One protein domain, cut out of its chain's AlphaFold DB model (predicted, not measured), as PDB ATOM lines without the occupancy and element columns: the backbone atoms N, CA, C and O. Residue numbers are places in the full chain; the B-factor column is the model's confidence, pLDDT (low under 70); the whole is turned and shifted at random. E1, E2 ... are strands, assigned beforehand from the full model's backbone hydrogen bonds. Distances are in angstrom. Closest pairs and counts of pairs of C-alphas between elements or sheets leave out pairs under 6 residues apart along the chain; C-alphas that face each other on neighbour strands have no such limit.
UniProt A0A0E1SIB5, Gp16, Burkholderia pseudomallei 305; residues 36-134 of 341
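Overview. This is residues 36 to 134 of the 341 residues of the protein "Gp16" of Burkholderia pseudomallei 305 (UniProt A0A0E1SIB5). There is little regular structure: a small twisted sheet of five strands, E1 to E5 in a row, makes one end of a rod, and a long stretch with no named element, residues 79 to 134, trails away past E5 to make the rest. The printed part has 99 residues, with five named strands and no named helix, in an antiparallel meander, each strand the neighbour of the one before. The class is all strand, with 24 residues in named elements. It is extended, radius of gyration of the C-alphas 20.5 A, spanning 65 by 29 by 23 A.

Along the chain. E1 is residues 37 to 40, from C-alpha 37 at (1.588, 8.077, 66.678). E2 is residues 48 to 52. E3, residues 55 to 60, is 15.0 A long and E4, residues 65 to 70, 15.3 A. E5, residues 76 to 78, ends at (-7.118, 17.702, 80.385).

Arrangement. The sheet is twisted, with C-alphas up to 4.0 A off its best plane. Hairpin E3 and E4 has N 58 and O 67 at 2.8 A, within hydrogen-bond range. So are N 50 and O 57 of hairpin E2 and E3, 2.8 A, N 40 and O 49 of hairpin E1 and E2, 2.9 A, and N 77 and O 68 of hairpin E4 and E5, 2.8 A. E1 and E5 are edge strands and apart.

Size, cuts and confidence. The C-alphas of Asp 36 and Val 134, the two farthest apart, are 65.7 A apart. The printed part has no cut, and no link between strands is long. Residues 97 to 102 stand free. Residues 84 to 130 have pLDDT under 70.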
ATOM      1  N   ASP A  36       5.252   7.124  64.815       92.00
ATOM      2  CA  ASP A  36       5.381   7.955  66.019       92.00
ATOM      3  C   ASP A  36       4.059   8.069  66.793       92.00
ATOM      4  O   ASP A  36       4.067   8.141  68.020       92.00
ATOM      5  N   GLU A  37       2.923   8.040  66.088       93.69
ATOM      6  CA  GLU A  37       1.588   8.077  66.678       93.69
ATOM      7  C   GLU A  37       0.580   7.276  65.842       93.69
ATOM      8  O   GLU A  37       0.588   7.328  64.607       93.69
ATOM      9  N   GLY A  38      -0.298   6.530  66.515       94.38
ATOM     10  CA  GLY A  38      -1.427   5.845  65.883       94.38
ATOM     11  C   GLY A  38      -2.759   6.477  66.249       94.38
ATOM     12  O   GLY A  38      -2.936   6.887  67.391       94.38
ATOM     13  N   HIS A  39      -3.699   6.535  65.296       93.38
ATOM     14  CA  HIS A  39      -4.996   7.208  65.459       93.38
ATOM     15  C   HIS A  39      -6.178   6.279  65.199       93.38
ATOM     16  O   HIS A  39      -6.197   5.548  64.210       93.38
ATOM     17  N   ILE A  40      -7.213   6.377  66.034       93.19
ATOM     18  CA  ILE A  40      -8.516   5.745  65.803       93.19
ATOM     19  C   ILE A  40      -9.601   6.822  65.849       93.19
ATOM     20  O   ILE A  40      -9.854   7.439  66.886       93.19
ATOM     21  N   TRP A  41     -10.271   7.013  64.715       90.44
ATOM     22  CA  TRP A  41     -11.392   7.937  64.566       90.44
ATOM     23  C   TRP A  41     -12.706   7.205  64.841       90.44
ATOM     24  O   TRP A  41     -13.011   6.204  64.191       90.44
ATOM     25  N   LEU A  42     -13.488   7.690  65.811       87.06
ATOM     26  CA  LEU A  42     -14.734   7.051  66.245       87.06
ATOM     27  C   LEU A  42     -15.927   8.005  66.096       87.06
ATOM     28  O   LEU A  42     -16.071   8.980  66.829       87.06
ATOM     29  N   GLY A  43     -16.838   7.675  65.178       86.31
ATOM     30  CA  GLY A  43     -18.071   8.434  64.956       86.31
ATOM     31  C   GLY A  43     -17.851   9.803  64.299       86.31
ATOM     32  O   GLY A  43     -16.857  10.028  63.620       86.31
ATOM     33  N   LYS A  44     -18.822  10.712  64.467       84.50
ATOM     34  CA  LYS A  44     -18.771  12.095  63.945       84.50
ATOM     35  C   LYS A  44     -18.144  13.097  64.925       84.50
ATOM     36  O   LYS A  44     -18.200  14.298  64.676       84.50
ATOM     37  N   MET A  45     -17.640  12.628  66.066       80.50
ATOM     38  CA  MET A  45     -16.987  13.501  67.038       80.50
ATOM     39  C   MET A  45     -15.705  14.060  66.402       80.50
ATOM     40  O   MET A  45     -14.937  13.271  65.854       80.50
ATOM     41  N   PRO A  46     -15.466  15.382  66.433       85.88
ATOM     42  CA  PRO A  46     -14.243  15.943  65.876       85.88
ATOM     43  C   PRO A  46     -13.046  15.473  66.704       85.88
ATOM     44  O   PRO A  46     -13.036  15.695  67.909       85.88
ATOM     45  N   GLY A  47     -12.038  14.867  66.081       91.44
ATOM     46  CA  GLY A  47     -10.831  14.373  66.754       91.44
ATOM     47  C   GLY A  47     -10.705  12.849  66.775       91.44
ATOM     48  O   GLY A  47     -11.541  12.122  66.239       91.44
ATOM     49  N   TYR A  48      -9.639  12.362  67.405       93.31
ATOM     50  CA  TYR A  48      -9.264  10.949  67.401       93.31
ATOM     51  C   TYR A  48      -8.667  10.501  68.733       93.31
ATOM     52  O   TYR A  48      -8.088  11.291  69.478       93.31
ATOM     53  N   PHE A  49      -8.796   9.205  69.018       94.75
ATOM     54  CA  PHE A  49      -7.978   8.554  70.037       94.75
ATOM     55  C   PHE A  49      -6.581   8.328  69.486       94.75
ATOM     56  O   PHE A  49      -6.448   7.904  68.336       94.75
ATOM     57  N   TYR A  50      -5.561   8.573  70.300       94.69
ATOM     58  CA  TYR A  50      -4.172   8.430  69.900       94.69
ATOM     59  C   TYR A  50      -3.315   7.734  70.952       94.69
ATOM     60  O   TYR A  50      -3.640   7.728  72.143       94.69
ATOM     61  N   GLY A  51      -2.192   7.181  70.500       94.88
ATOM     62  CA  GLY A  51      -1.112   6.711  71.359       94.88
ATOM     63  C   GLY A  51       0.242   6.928  70.692       94.88
ATOM     64  O   GLY A  51       0.390   6.654  69.501       94.88
ATOM     65  N   ASN A  52       1.206   7.409  71.473       93.56
ATOM     66  CA  ASN A  52       2.603   7.601  71.089       93.56
ATOM     67  C   ASN A  52       3.538   7.182  72.243       93.56
ATOM     68  O   ASN A  52       3.091   6.660  73.267       93.56
ATOM     69  N   SER A  53       4.847   7.399  72.096       92.75
ATOM     70  CA  SER A  53       5.847   7.016  73.107       92.75
ATOM     71  C   SER A  53       5.754   7.791  74.430       92.75
ATOM     72  O   SER A  53       6.272   7.323  75.443       92.75
ATOM     73  N   GLY A  54       5.106   8.961  74.445       93.19
ATOM     74  CA  GLY A  54       5.016   9.835  75.618       93.19
ATOM     75  C   GLY A  54       3.640   9.886  76.281       93.19
ATOM     76  O   GLY A  54       3.551  10.203  77.469       93.19
ATOM     77  N   SER A  55       2.563   9.592  75.551       94.31
ATOM     78  CA  SER A  55       1.194   9.717  76.057       94.31
ATOM     79  C   SER A  55       0.171   8.898  75.270       94.31
ATOM     80  O   SER A  55       0.387   8.520  74.118       94.31
ATOM     81  N   VAL A  56      -0.973   8.660  75.905       96.06
ATOM     82  CA  VAL A  56      -2.168   8.070  75.289       96.06
ATOM     83  C   VAL A  56      -3.380   8.917  75.649       96.06
ATOM     84  O   VAL A  56      -3.500   9.367  76.792       96.06
ATOM     85  N   GLY A  57      -4.284   9.154  74.701       95.00
ATOM     86  CA  GLY A  57      -5.387  10.075  74.939       95.00
ATOM     87  C   GLY A  57      -6.340  10.259  73.772       95.00
ATOM     88  O   GLY A  57      -6.418   9.442  72.858       95.00
ATOM     89  N   TRP A  58      -7.079  11.357  73.824       94.94
ATOM     90  CA  TRP A  58      -7.886  11.876  72.731       94.94
ATOM     91  C   TRP A  58      -7.501  13.322  72.471       94.94
ATOM     92  O   TRP A  58      -7.257  14.083  73.411       94.94
ATOM     93  N   TRP A  59      -7.479  13.695  71.198       92.81
ATOM     94  CA  TRP A  59      -7.168  15.044  70.758       92.81
ATOM     95  C   TRP A  59      -8.129  15.492  69.663       92.81
ATOM     96  O   TRP A  59      -8.499  14.709  68.783       92.81
ATOM     97  N   SER A  60      -8.508  16.767  69.708       91.06
ATOM     98  CA  SER A  60      -9.322  17.401  68.679       91.06
ATOM     99  C   SER A  60      -8.785  18.785  68.323       91.06
ATOM    100  O   SER A  60      -8.806  19.677  69.179       91.06
ATOM    101  N   PRO A  61      -8.355  19.000  67.065       81.56
ATOM    102  CA  PRO A  61      -7.973  20.326  66.596       81.56
ATOM    103  C   PRO A  61      -9.192  21.248  66.511       81.56
ATOM    104  O   PRO A  61      -9.103  22.416  66.874       81.56
ATOM    105  N   ASP A  62     -10.343  20.710  66.096       81.75
ATOM    106  CA  ASP A  62     -11.551  21.498  65.838       81.75
ATOM    107  C   ASP A  62     -12.322  21.839  67.121       81.75
ATOM    108  O   ASP A  62     -12.945  22.895  67.205       81.75
ATOM    109  N   ALA A  63     -12.290  20.963  68.134       76.81
ATOM    110  CA  ALA A  63     -12.904  21.228  69.440       76.81
ATOM    111  C   ALA A  63     -11.944  21.901  70.441       76.81
ATOM    112  O   ALA A  63     -12.373  22.260  71.536       76.81
ATOM    113  N   GLY A  64     -10.667  22.075  70.078       72.88
ATOM    114  CA  GLY A  64      -9.684  22.824  70.861       72.88
ATOM    115  C   GLY A  64      -9.319  22.187  72.202       72.88
ATOM    116  O   GLY A  64      -9.124  22.908  73.180       72.88
ATOM    117  N   GLY A  65      -9.240  20.853  72.279       82.62
ATOM    118  CA  GLY A  65      -8.954  20.189  73.549       82.62
ATOM    119  C   GLY A  65      -8.392  18.778  73.455       82.62
ATOM    120  O   GLY A  65      -8.428  18.128  72.407       82.62
ATOM    121  N   SER A  66      -7.872  18.306  74.587       88.00
ATOM    122  CA  SER A  66      -7.365  16.949  74.769       88.00
ATOM    123  C   SER A  66      -7.647  16.413  76.167       88.00
ATOM    124  O   SER A  66      -7.760  17.163  77.139       88.00
ATOM    125  N   TYR A  67      -7.714  15.091  76.283       92.50
ATOM    126  CA  TYR A  67      -7.466  14.402  77.545       92.50
ATOM    127  C   TYR A  67      -6.423  13.322  77.303       92.50
ATOM    128  O   TYR A  67      -6.480  12.619  76.297       92.50
ATOM    129  N   GLN A  68      -5.454  13.202  78.199       93.88
ATOM    130  CA  GLN A  68      -4.281  12.368  77.968       93.88
ATOM    131  C   GLN A  68      -3.666  11.888  79.274       93.88
ATOM    132  O   GLN A  68      -3.677  12.594  80.277       93.88
ATOM    133  N   TYR A  69      -3.099  10.690  79.253       93.31
ATOM    134  CA  TYR A  69      -2.212  10.202  80.294       93.31
ATOM    135  C   TYR A  69      -0.768  10.351  79.815       93.31
ATOM    136  O   TYR A  69      -0.421   9.815  78.761       93.31
ATOM    137  N   LEU A  70       0.053  11.090  80.562       92.00
ATOM    138  CA  LEU A  70       1.480  11.236  80.284       92.00
ATOM    139  C   LEU A  70       2.262  10.138  80.995       92.00
ATOM    140  O   LEU A  70       2.133   9.927  82.200       92.00
ATOM    141  N   LEU A  71       3.110   9.455  80.234       89.31
ATOM    142  CA  LEU A  71       3.911   8.342  80.733       89.31
ATOM    143  C   LEU A  71       5.141   8.807  81.524       89.31
ATOM    144  O   LEU A  71       5.649   8.041  82.334       89.31
ATOM    145  N   ASN A  72       5.624  10.036  81.304       88.44
ATOM    146  CA  ASN A  72       6.848  10.543  81.934       88.44
ATOM    147  C   ASN A  72       6.675  10.892  83.421       88.44
ATOM    148  O   ASN A  72       7.602  10.698  84.202       88.44
ATOM    149  N   ASP A  73       5.512  11.419  83.801       83.62
ATOM    150  CA  ASP A  73       5.200  11.875  85.157       83.62
ATOM    151  C   ASP A  73       3.970  11.180  85.753       83.62
ATOM    152  O   ASP A  73       3.543  11.503  86.860       83.62
ATOM    153  N   HIS A  74       3.419  10.201  85.031       83.31
ATOM    154  CA  HIS A  74       2.266   9.411  85.439       83.31
ATOM    155  C   HIS A  74       1.014  10.244  85.752       83.31
ATOM    156  O   HIS A  74       0.185   9.834  86.571       83.31
ATOM    157  N   THR A  75       0.841  11.392  85.087       80.44
ATOM    158  CA  THR A  75      -0.317  12.270  85.293       80.44
ATOM    159  C   THR A  75      -1.401  12.085  84.235       80.44
ATOM    160  O   THR A  75      -1.134  11.977  83.038       80.44
ATOM    161  N   PHE A  76      -2.663  12.099  84.672       87.25
ATOM    162  CA  PHE A  76      -3.796  12.323  83.775       87.25
ATOM    163  C   PHE A  76      -4.016  13.828  83.614       87.25
ATOM    164  O   PHE A  76      -4.003  14.569  84.597       87.25
ATOM    165  N   ARG A  77      -4.217  14.282  82.380       86.06
ATOM    166  CA  ARG A  77      -4.323  15.695  82.033       86.06
ATOM    167  C   ARG A  77      -5.515  15.970  81.136       86.06
ATOM    168  O   ARG A  77      -5.847  15.155  80.278       86.06
ATOM    169  N   VAL A  78      -6.110  17.148  81.298       86.19
ATOM    170  CA  VAL A  78      -7.118  17.702  80.385       86.19
ATOM    171  C   VAL A  78      -6.607  19.055  79.912       86.19
ATOM    172  O   VAL A  78      -6.283  19.906  80.733       86.19
ATOM    173  N   ASN A  79      -6.487  19.243  78.597       82.50
ATOM    174  CA  ASN A  79      -5.945  20.456  77.975       82.50
ATOM    175  C   ASN A  79      -4.556  20.866  78.509       82.50
ATOM    176  O   ASN A  79      -4.265  22.046  78.667       82.50
ATOM    177  N   GLY A  80      -3.700  19.885  78.808       79.38
ATOM    178  CA  GLY A  80      -2.342  20.110  79.323       79.38
ATOM    179  C   GLY A  80      -2.240  20.313  80.839       79.38
ATOM    180  O   GLY A  80      -1.140  20.166  81.379       79.38
ATOM    181  N   GLU A  81      -3.360  20.537  81.526       72.25
ATOM    182  CA  GLU A  81      -3.427  20.715  82.979       72.25
ATOM    183  C   GLU A  81      -3.530  19.373  83.703       72.25
ATOM    184  O   GLU A  81      -4.313  18.504  83.309       72.25
ATOM    185  N   VAL A  82      -2.757  19.201  84.778       76.19
ATOM    186  CA  VAL A  82      -2.804  17.990  85.611       76.19
ATOM    187  C   VAL A  82      -4.147  17.918  86.330       76.19
ATOM    188  O   VAL A  82      -4.492  18.782  87.135       76.19
ATOM    189  N   VAL A  83      -4.897  16.844  86.085       74.44
ATOM    190  CA  VAL A  83      -6.026  16.484  86.938       74.44
ATOM    191  C   VAL A  83      -5.430  15.933  88.221       74.44
ATOM    192  O   VAL A  83      -4.697  14.947  88.194       74.44
ATOM    193  N   ALA A  84      -5.706  16.604  89.338       64.25
ATOM    194  CA  ALA A  84      -5.112  16.267  90.622       64.25
ATOM    195  C   ALA A  84      -5.310  14.774  90.953       64.25
ATOM    196  O   ALA A  84      -6.433  14.300  91.134       64.25
ATOM    197  N   VAL A  85      -4.194  14.049  91.017       54.69
ATOM    198  CA  VAL A  85      -4.103  12.644  91.416       54.69
ATOM    199  C   VAL A  85      -3.592  12.582  92.854       54.69
ATOM    200  O   VAL A  85      -2.662  13.299  93.217       54.69
ATOM    201  N   CYS A  86      -4.221  11.766  93.695       52.38
ATOM    202  CA  CYS A  86      -3.783  11.512  95.069       52.38
ATOM    203  C   CYS A  86      -3.165  10.112  95.185       52.38
ATOM    204  O   CYS A  86      -3.501   9.225  94.397       52.38
ATOM    205  N   ASP A  87      -2.290   9.906  96.175       44.94
ATOM    206  CA  ASP A  87      -1.615   8.621  96.408       44.94
ATOM    207  C   ASP A  87      -2.591   7.437  96.505       44.94
ATOM    208  O   ASP A  87      -3.742   7.578  96.932       44.94
ATOM    209  N   LYS A  88      -2.113   6.240  96.141       41.19
ATOM    210  CA  LYS A  88      -2.891   4.993  96.174       41.19
ATOM    211  C   LYS A  88      -3.505   4.771  97.564       41.19
ATOM    212  O   LYS A  88      -2.786   4.558  98.532       41.19
ATOM    213  N   GLY A  89      -4.837   4.756  97.627       40.44
ATOM    214  CA  GLY A  89      -5.608   4.626  98.871       40.44
ATOM    215  C   GLY A  89      -6.342   5.905  99.277       40.44
ATOM    216  O   GLY A  89      -7.278   5.832 100.067       40.44
ATOM    217  N   ASN A  90      -5.992   7.042  98.675       42.91
ATOM    218  CA  ASN A  90      -6.678   8.311  98.870       42.91
ATOM    219  C   ASN A  90      -7.704   8.560  97.757       42.91
ATOM    220  O   ASN A  90      -7.589   8.038  96.647       42.91
ATOM    221  N   ALA A  91      -8.706   9.387  98.052       46.06
ATOM    222  CA  ALA A  91      -9.650   9.894  97.066       46.06
ATOM    223  C   ALA A  91      -9.753  11.415  97.201       46.06
ATOM    224  O   ALA A  91     -10.239  11.916  98.212       46.06
ATOM    225  N   LEU A  92      -9.336  12.143  96.165       56.38
ATOM    226  CA  LEU A  92      -9.595  13.570  96.041       56.38
ATOM    227  C   LEU A  92     -10.930  13.764  95.315       56.38
ATOM    228  O   LEU A  92     -11.063  13.439  94.137       56.38
ATOM    229  N   ARG A  93     -11.939  14.271  96.027       54.06
ATOM    230  CA  ARG A  93     -13.250  14.599  95.451       54.06
ATOM    231  C   ARG A  93     -13.455  16.107  95.443       54.06
ATOM    232  O   ARG A  93     -13.428  16.754  96.487       54.06
ATOM    233  N   PHE A  94     -13.709  16.647  94.256       57.28
ATOM    234  CA  PHE A  94     -14.175  18.018  94.086       57.28
ATOM    235  C   PHE A  94     -15.704  18.009  94.071       57.28
ATOM    236  O   PHE A  94     -16.315  17.615  93.078       57.28
ATOM    237  N   ASP A  95     -16.327  18.418  95.174       53.34
ATOM    238  CA  ASP A  95     -17.779  18.600  95.227       53.34
ATOM    239  C   ASP A  95     -18.147  19.951  94.592       53.34
ATOM    240  O   ASP A  95     -17.804  21.025  95.095       53.34
ATOM    241  N   TRP A  96     -18.808  19.891  93.436       52.62
ATOM    242  CA  TRP A  96     -19.323  21.060  92.719       52.62
ATOM    243  C   TRP A  96     -20.815  21.322  92.971       52.62
ATOM    244  O   TRP A  96     -21.331  22.327  92.492       52.62
ATOM    245  N   GLY A  97     -21.504  20.481  93.750       49.72
ATOM    246  CA  GLY A  97     -22.953  20.558  93.953       49.72
ATOM    247  C   GLY A  97     -23.428  21.659  94.911       49.72
ATOM    248  O   GLY A  97     -24.626  21.918  94.983       49.72
ATOM    249  N   LYS A  98     -22.519  22.313  95.653       52.31
ATOM    250  CA  LYS A  98     -22.851  23.321  96.685       52.31
ATOM    251  C   LYS A  98     -21.954  24.567  96.647       52.31
ATOM    252  O   LYS A  98     -21.448  24.998  97.681       52.31
ATOM    253  N   LYS A  99     -21.688  25.126  95.465       54.56
ATOM    254  CA  LYS A  99     -20.716  26.225  95.324       54.56
ATOM    255  C   LYS A  99     -21.310  27.629  95.390       54.56
ATOM    256  O   LYS A  99     -22.271  27.938  94.694       54.56
ATOM    257  N   THR A 100     -20.605  28.499  96.111       52.66
ATOM    258  CA  THR A 100     -20.518  29.941  95.841       52.66
ATOM    259  C   THR A 100     -19.433  30.173  94.779       52.66
ATOM    260  O   THR A 100     -18.419  29.465  94.768       52.66
ATOM    261  N   ALA A 101     -19.615  31.139  93.875       46.59
ATOM    262  CA  ALA A 101     -18.601  31.482  92.874       46.59
ATOM    263  C   ALA A 101     -17.259  31.854  93.548       46.59
ATOM    264  O   ALA A 101     -17.242  32.631  94.499       46.59
ATOM    265  N   GLY A 102     -16.143  31.290  93.063       46.69
ATOM    266  CA  GLY A 102     -14.785  31.609  93.536       46.69
ATOM    267  C   GLY A 102     -14.170  30.666  94.583       46.69
ATOM    268  O   GLY A 102     -13.062  30.937  95.036       46.69
ATOM    269  N   GLN A 103     -14.824  29.560  94.963       49.75
ATOM    270  CA  GLN A 103     -14.281  28.618  95.960       49.75
ATOM    271  C   GLN A 103     -13.921  27.232  95.386       49.75
ATOM    272  O   GLN A 103     -14.694  26.592  94.658       49.75
ATOM    273  N   LEU A 104     -12.742  26.733  95.777       51.22
ATOM    274  CA  LEU A 104     -12.291  25.354  95.569       51.22
ATOM    275  C   LEU A 104     -12.578  24.531  96.835       51.22
ATOM    276  O   LEU A 104     -12.022  24.806  97.895       51.22
ATOM    277  N   GLY A 105     -13.446  23.523  96.733       53.56
ATOM    278  CA  GLY A 105     -13.651  22.528  97.787       53.56
ATOM    279  C   GLY A 105     -12.812  21.286  97.502       53.56
ATOM    280  O   GLY A 105     -12.954  20.704  96.428       53.56
ATOM    281  N   ALA A 106     -11.959  20.888  98.442       52.62
ATOM    282  CA  ALA A 106     -11.216  19.631  98.407       52.62
ATOM    283  C   ALA A 106     -11.476  18.870  99.713       52.62
ATOM    284  O   ALA A 106     -11.453  19.471 100.784       52.62
ATOM    285  N   THR A 107     -11.745  17.567  99.616       47.69
ATOM    286  CA  THR A 107     -11.841  16.655 100.768       47.69
ATOM    287  C   THR A 107     -10.535  15.875 100.897       47.69
ATOM    288  O   THR A 107     -10.067  15.332  99.898       47.69
ATOM    289  N   VAL A 108      -9.966  15.798 102.103       42.91
ATOM    290  CA  VAL A 108      -8.810  14.939 102.414       42.91
ATOM    291  C   VAL A 108      -9.210  14.019 103.562       42.91
ATOM    292  O   VAL A 108      -9.620  14.498 104.614       42.91
ATOM    293  N   ASP A 109      -9.115  12.711 103.316       43.75
ATOM    294  CA  ASP A 109      -9.595  11.602 104.147       43.75
ATOM    295  C   ASP A 109     -11.098  11.607 104.458       43.75
ATOM    296  O   ASP A 109     -11.657  12.518 105.064       43.75
ATOM    297  N   GLY A 110     -11.772  10.510 104.090       42.59
ATOM    298  CA  GLY A 110     -13.231  10.325 104.152       42.59
ATOM    299  C   GLY A 110     -13.890  10.429 105.538       42.59
ATOM    300  O   GLY A 110     -15.066  10.099 105.669       42.59
ATOM    301  N   LYS A 111     -13.161  10.881 106.563       45.09
ATOM    302  CA  LYS A 111     -13.670  11.209 107.896       45.09
ATOM    303  C   LYS A 111     -13.982  12.704 108.071       45.09
ATOM    304  O   LYS A 111     -14.804  13.030 108.920       45.09
ATOM    305  N   TYR A 112     -13.396  13.594 107.266       43.16
ATOM    306  CA  TYR A 112     -13.653  15.035 107.338       43.16
ATOM    307  C   TYR A 112     -14.164  15.582 106.005       43.16
ATOM    308  O   TYR A 112     -13.406  15.886 105.093       43.16
ATOM    309  N   LEU A 113     -15.484  15.750 105.916       42.50
ATOM    310  CA  LEU A 113     -16.133  16.571 104.895       42.50
ATOM    311  C   LEU A 113     -15.960  18.049 105.275       42.50
ATOM    312  O   LEU A 113     -16.779  18.596 106.010       42.50
ATOM    313  N   GLY A 114     -14.889  18.691 104.808       52.59
ATOM    314  CA  GLY A 114     -14.654  20.111 105.066       52.59
ATOM    315  C   GLY A 114     -13.491  20.682 104.264       52.59
ATOM    316  O   GLY A 114     -12.527  19.982 103.972       52.59
ATOM    317  N   TYR A 115     -13.604  21.956 103.885       50.97
ATOM    318  CA  TYR A 115     -12.543  22.730 103.233       50.97
ATOM    319  C   TYR A 115     -11.263  22.728 104.094       50.97
ATOM    320  O   TYR A 115     -11.358  22.651 105.316       50.97
ATOM    321  N   LEU A 116     -10.070  22.889 103.494       51.34
ATOM    322  CA  LEU A 116      -8.801  22.985 104.249       51.34
ATOM    323  C   LEU A 116      -8.880  24.029 105.383       51.34
ATOM    324  O   LEU A 116      -8.352  23.808 106.467       51.34
ATOM    325  N   TRP A 117      -9.631  25.111 105.153       54.72
ATOM    326  CA  TRP A 117      -9.996  26.118 106.146       54.72
ATOM    327  C   TRP A 117     -11.429  26.581 105.871       54.72
ATOM    328  O   TRP A 117     -11.713  27.113 104.798       54.72
ATOM    329  N   HIS A 118     -12.350  26.370 106.810       50.59
ATOM    330  CA  HIS A 118     -13.673  26.994 106.777       50.59
ATOM    331  C   HIS A 118     -14.242  27.186 108.179       50.59
ATOM    332  O   HIS A 118     -13.773  26.616 109.161       50.59
ATOM    333  N   SER A 119     -15.340  27.934 108.247       50.16
ATOM    334  CA  SER A 119     -16.082  28.250 109.472       50.16
ATOM    335  C   SER A 119     -16.532  27.039 110.306       50.16
ATOM    336  O   SER A 119     -16.974  27.227 111.434       50.16
ATOM    337  N   GLY A 120     -16.434  25.814 109.777       51.19
ATOM    338  CA  GLY A 120     -16.776  24.576 110.478       51.19
ATOM    339  C   GLY A 120     -15.589  23.800 111.062       51.19
ATOM    340  O   GLY A 120     -15.818  22.993 111.956       51.19
ATOM    341  N   ASN A 121     -14.347  24.027 110.607       52.94
ATOM    342  CA  ASN A 121     -13.154  23.346 111.146       52.94
ATOM    343  C   ASN A 121     -12.249  24.272 111.980       52.94
ATOM    344  O   ASN A 121     -11.584  23.800 112.899       52.94
ATOM    345  N   LEU A 122     -12.299  25.584 111.736       58.78
ATOM    346  CA  LEU A 122     -11.882  26.628 112.668       58.78
ATOM    347  C   LEU A 122     -13.009  27.652 112.790       58.78
ATOM    348  O   LEU A 122     -13.084  28.626 112.040       58.78
ATOM    349  N   ALA A 123     -13.905  27.443 113.751       52.16
ATOM    350  CA  ALA A 123     -14.844  28.485 114.138       52.16
ATOM    351  C   ALA A 123     -14.072  29.586 114.892       52.16
ATOM    352  O   ALA A 123     -13.586  29.346 115.995       52.16
ATOM    353  N   GLN A 124     -13.964  30.779 114.296       54.88
ATOM    354  CA  GLN A 124     -13.324  31.970 114.888       54.88
ATOM    355  C   GLN A 124     -11.831  31.776 115.250       54.88
ATOM    356  O   GLN A 124     -11.466  31.860 116.432       54.88
ATOM    357  N   PRO A 125     -10.932  31.490 114.281       58.91
ATOM    358  CA  PRO A 125      -9.505  31.636 114.547       58.91
ATOM    359  C   PRO A 125      -9.264  33.074 115.011       58.91
ATOM    360  O   PRO A 125      -9.751  34.002 114.372       58.91
ATOM    361  N   MET A 126      -8.558  33.260 116.131       60.25
ATOM    362  CA  MET A 126      -8.186  34.598 116.599       60.25
ATOM    363  C   MET A 126      -7.246  35.224 115.567       60.25
ATOM    364  O   MET A 126      -6.035  35.029 115.627       60.25
ATOM    365  N   THR A 127      -7.810  35.927 114.591       65.06
ATOM    366  CA  THR A 127      -7.062  36.804 113.700       65.06
ATOM    367  C   THR A 127      -7.011  38.198 114.315       65.06
ATOM    368  O   THR A 127      -7.795  38.536 115.205       65.06
ATOM    369  N   LEU A 128      -6.051  39.000 113.865       60.03
ATOM    370  CA  LEU A 128      -5.880  40.383 114.316       60.03
ATOM    371  C   LEU A 128      -6.697  41.377 113.476       60.03
ATOM    372  O   LEU A 128      -6.667  42.574 113.744       60.03
ATOM    373  N   ASP A 129      -7.420  40.889 112.465       58.44
ATOM    374  CA  ASP A 129      -8.024  41.737 111.433       58.44
ATOM    375  C   ASP A 129      -9.375  42.325 111.860       58.44
ATOM    376  O   ASP A 129      -9.795  43.362 111.350       58.44
ATOM    377  N   THR A 130     -10.073  41.671 112.793       65.12
ATOM    378  CA  THR A 130     -11.404  42.080 113.261       65.12
ATOM    379  C   THR A 130     -11.633  41.725 114.733       65.12
ATOM    380  O   THR A 130     -11.028  40.771 115.233       65.12
ATOM    381  N   PRO A 131     -12.528  42.446 115.446       72.56
ATOM    382  CA  PRO A 131     -12.962  42.063 116.786       72.56
ATOM    383  C   PRO A 131     -13.463  40.616 116.826       72.56
ATOM    384  O   PRO A 131     -14.336  40.224 116.052       72.56
ATOM    385  N   GLN A 132     -12.911  39.830 117.748       73.12
ATOM    386  CA  GLN A 132     -13.246  38.419 117.924       73.12
ATOM    387  C   GLN A 132     -14.192  38.251 119.112       73.12
ATOM    388  O   GLN A 132     -13.930  38.760 120.202       73.12
ATOM    389  N   TYR A 133     -15.264  37.483 118.922       73.31
ATOM    390  CA  TYR A 133     -16.223  37.171 119.980       73.31
ATOM    391  C   TYR A 133     -16.047  35.728 120.445       73.31
ATOM    392  O   TYR A 133     -16.036  34.788 119.652       73.31
ATOM    393  N   VAL A 134     -15.930  35.551 121.758       73.25
ATOM    394  CA  VAL A 134     -15.743  34.248 122.394       73.25
ATOM    395  C   VAL A 134     -17.006  33.919 123.185       73.25
ATOM    396  O   VAL A 134     -17.175  34.378 124.307       73.25
TER     397      VAL A 134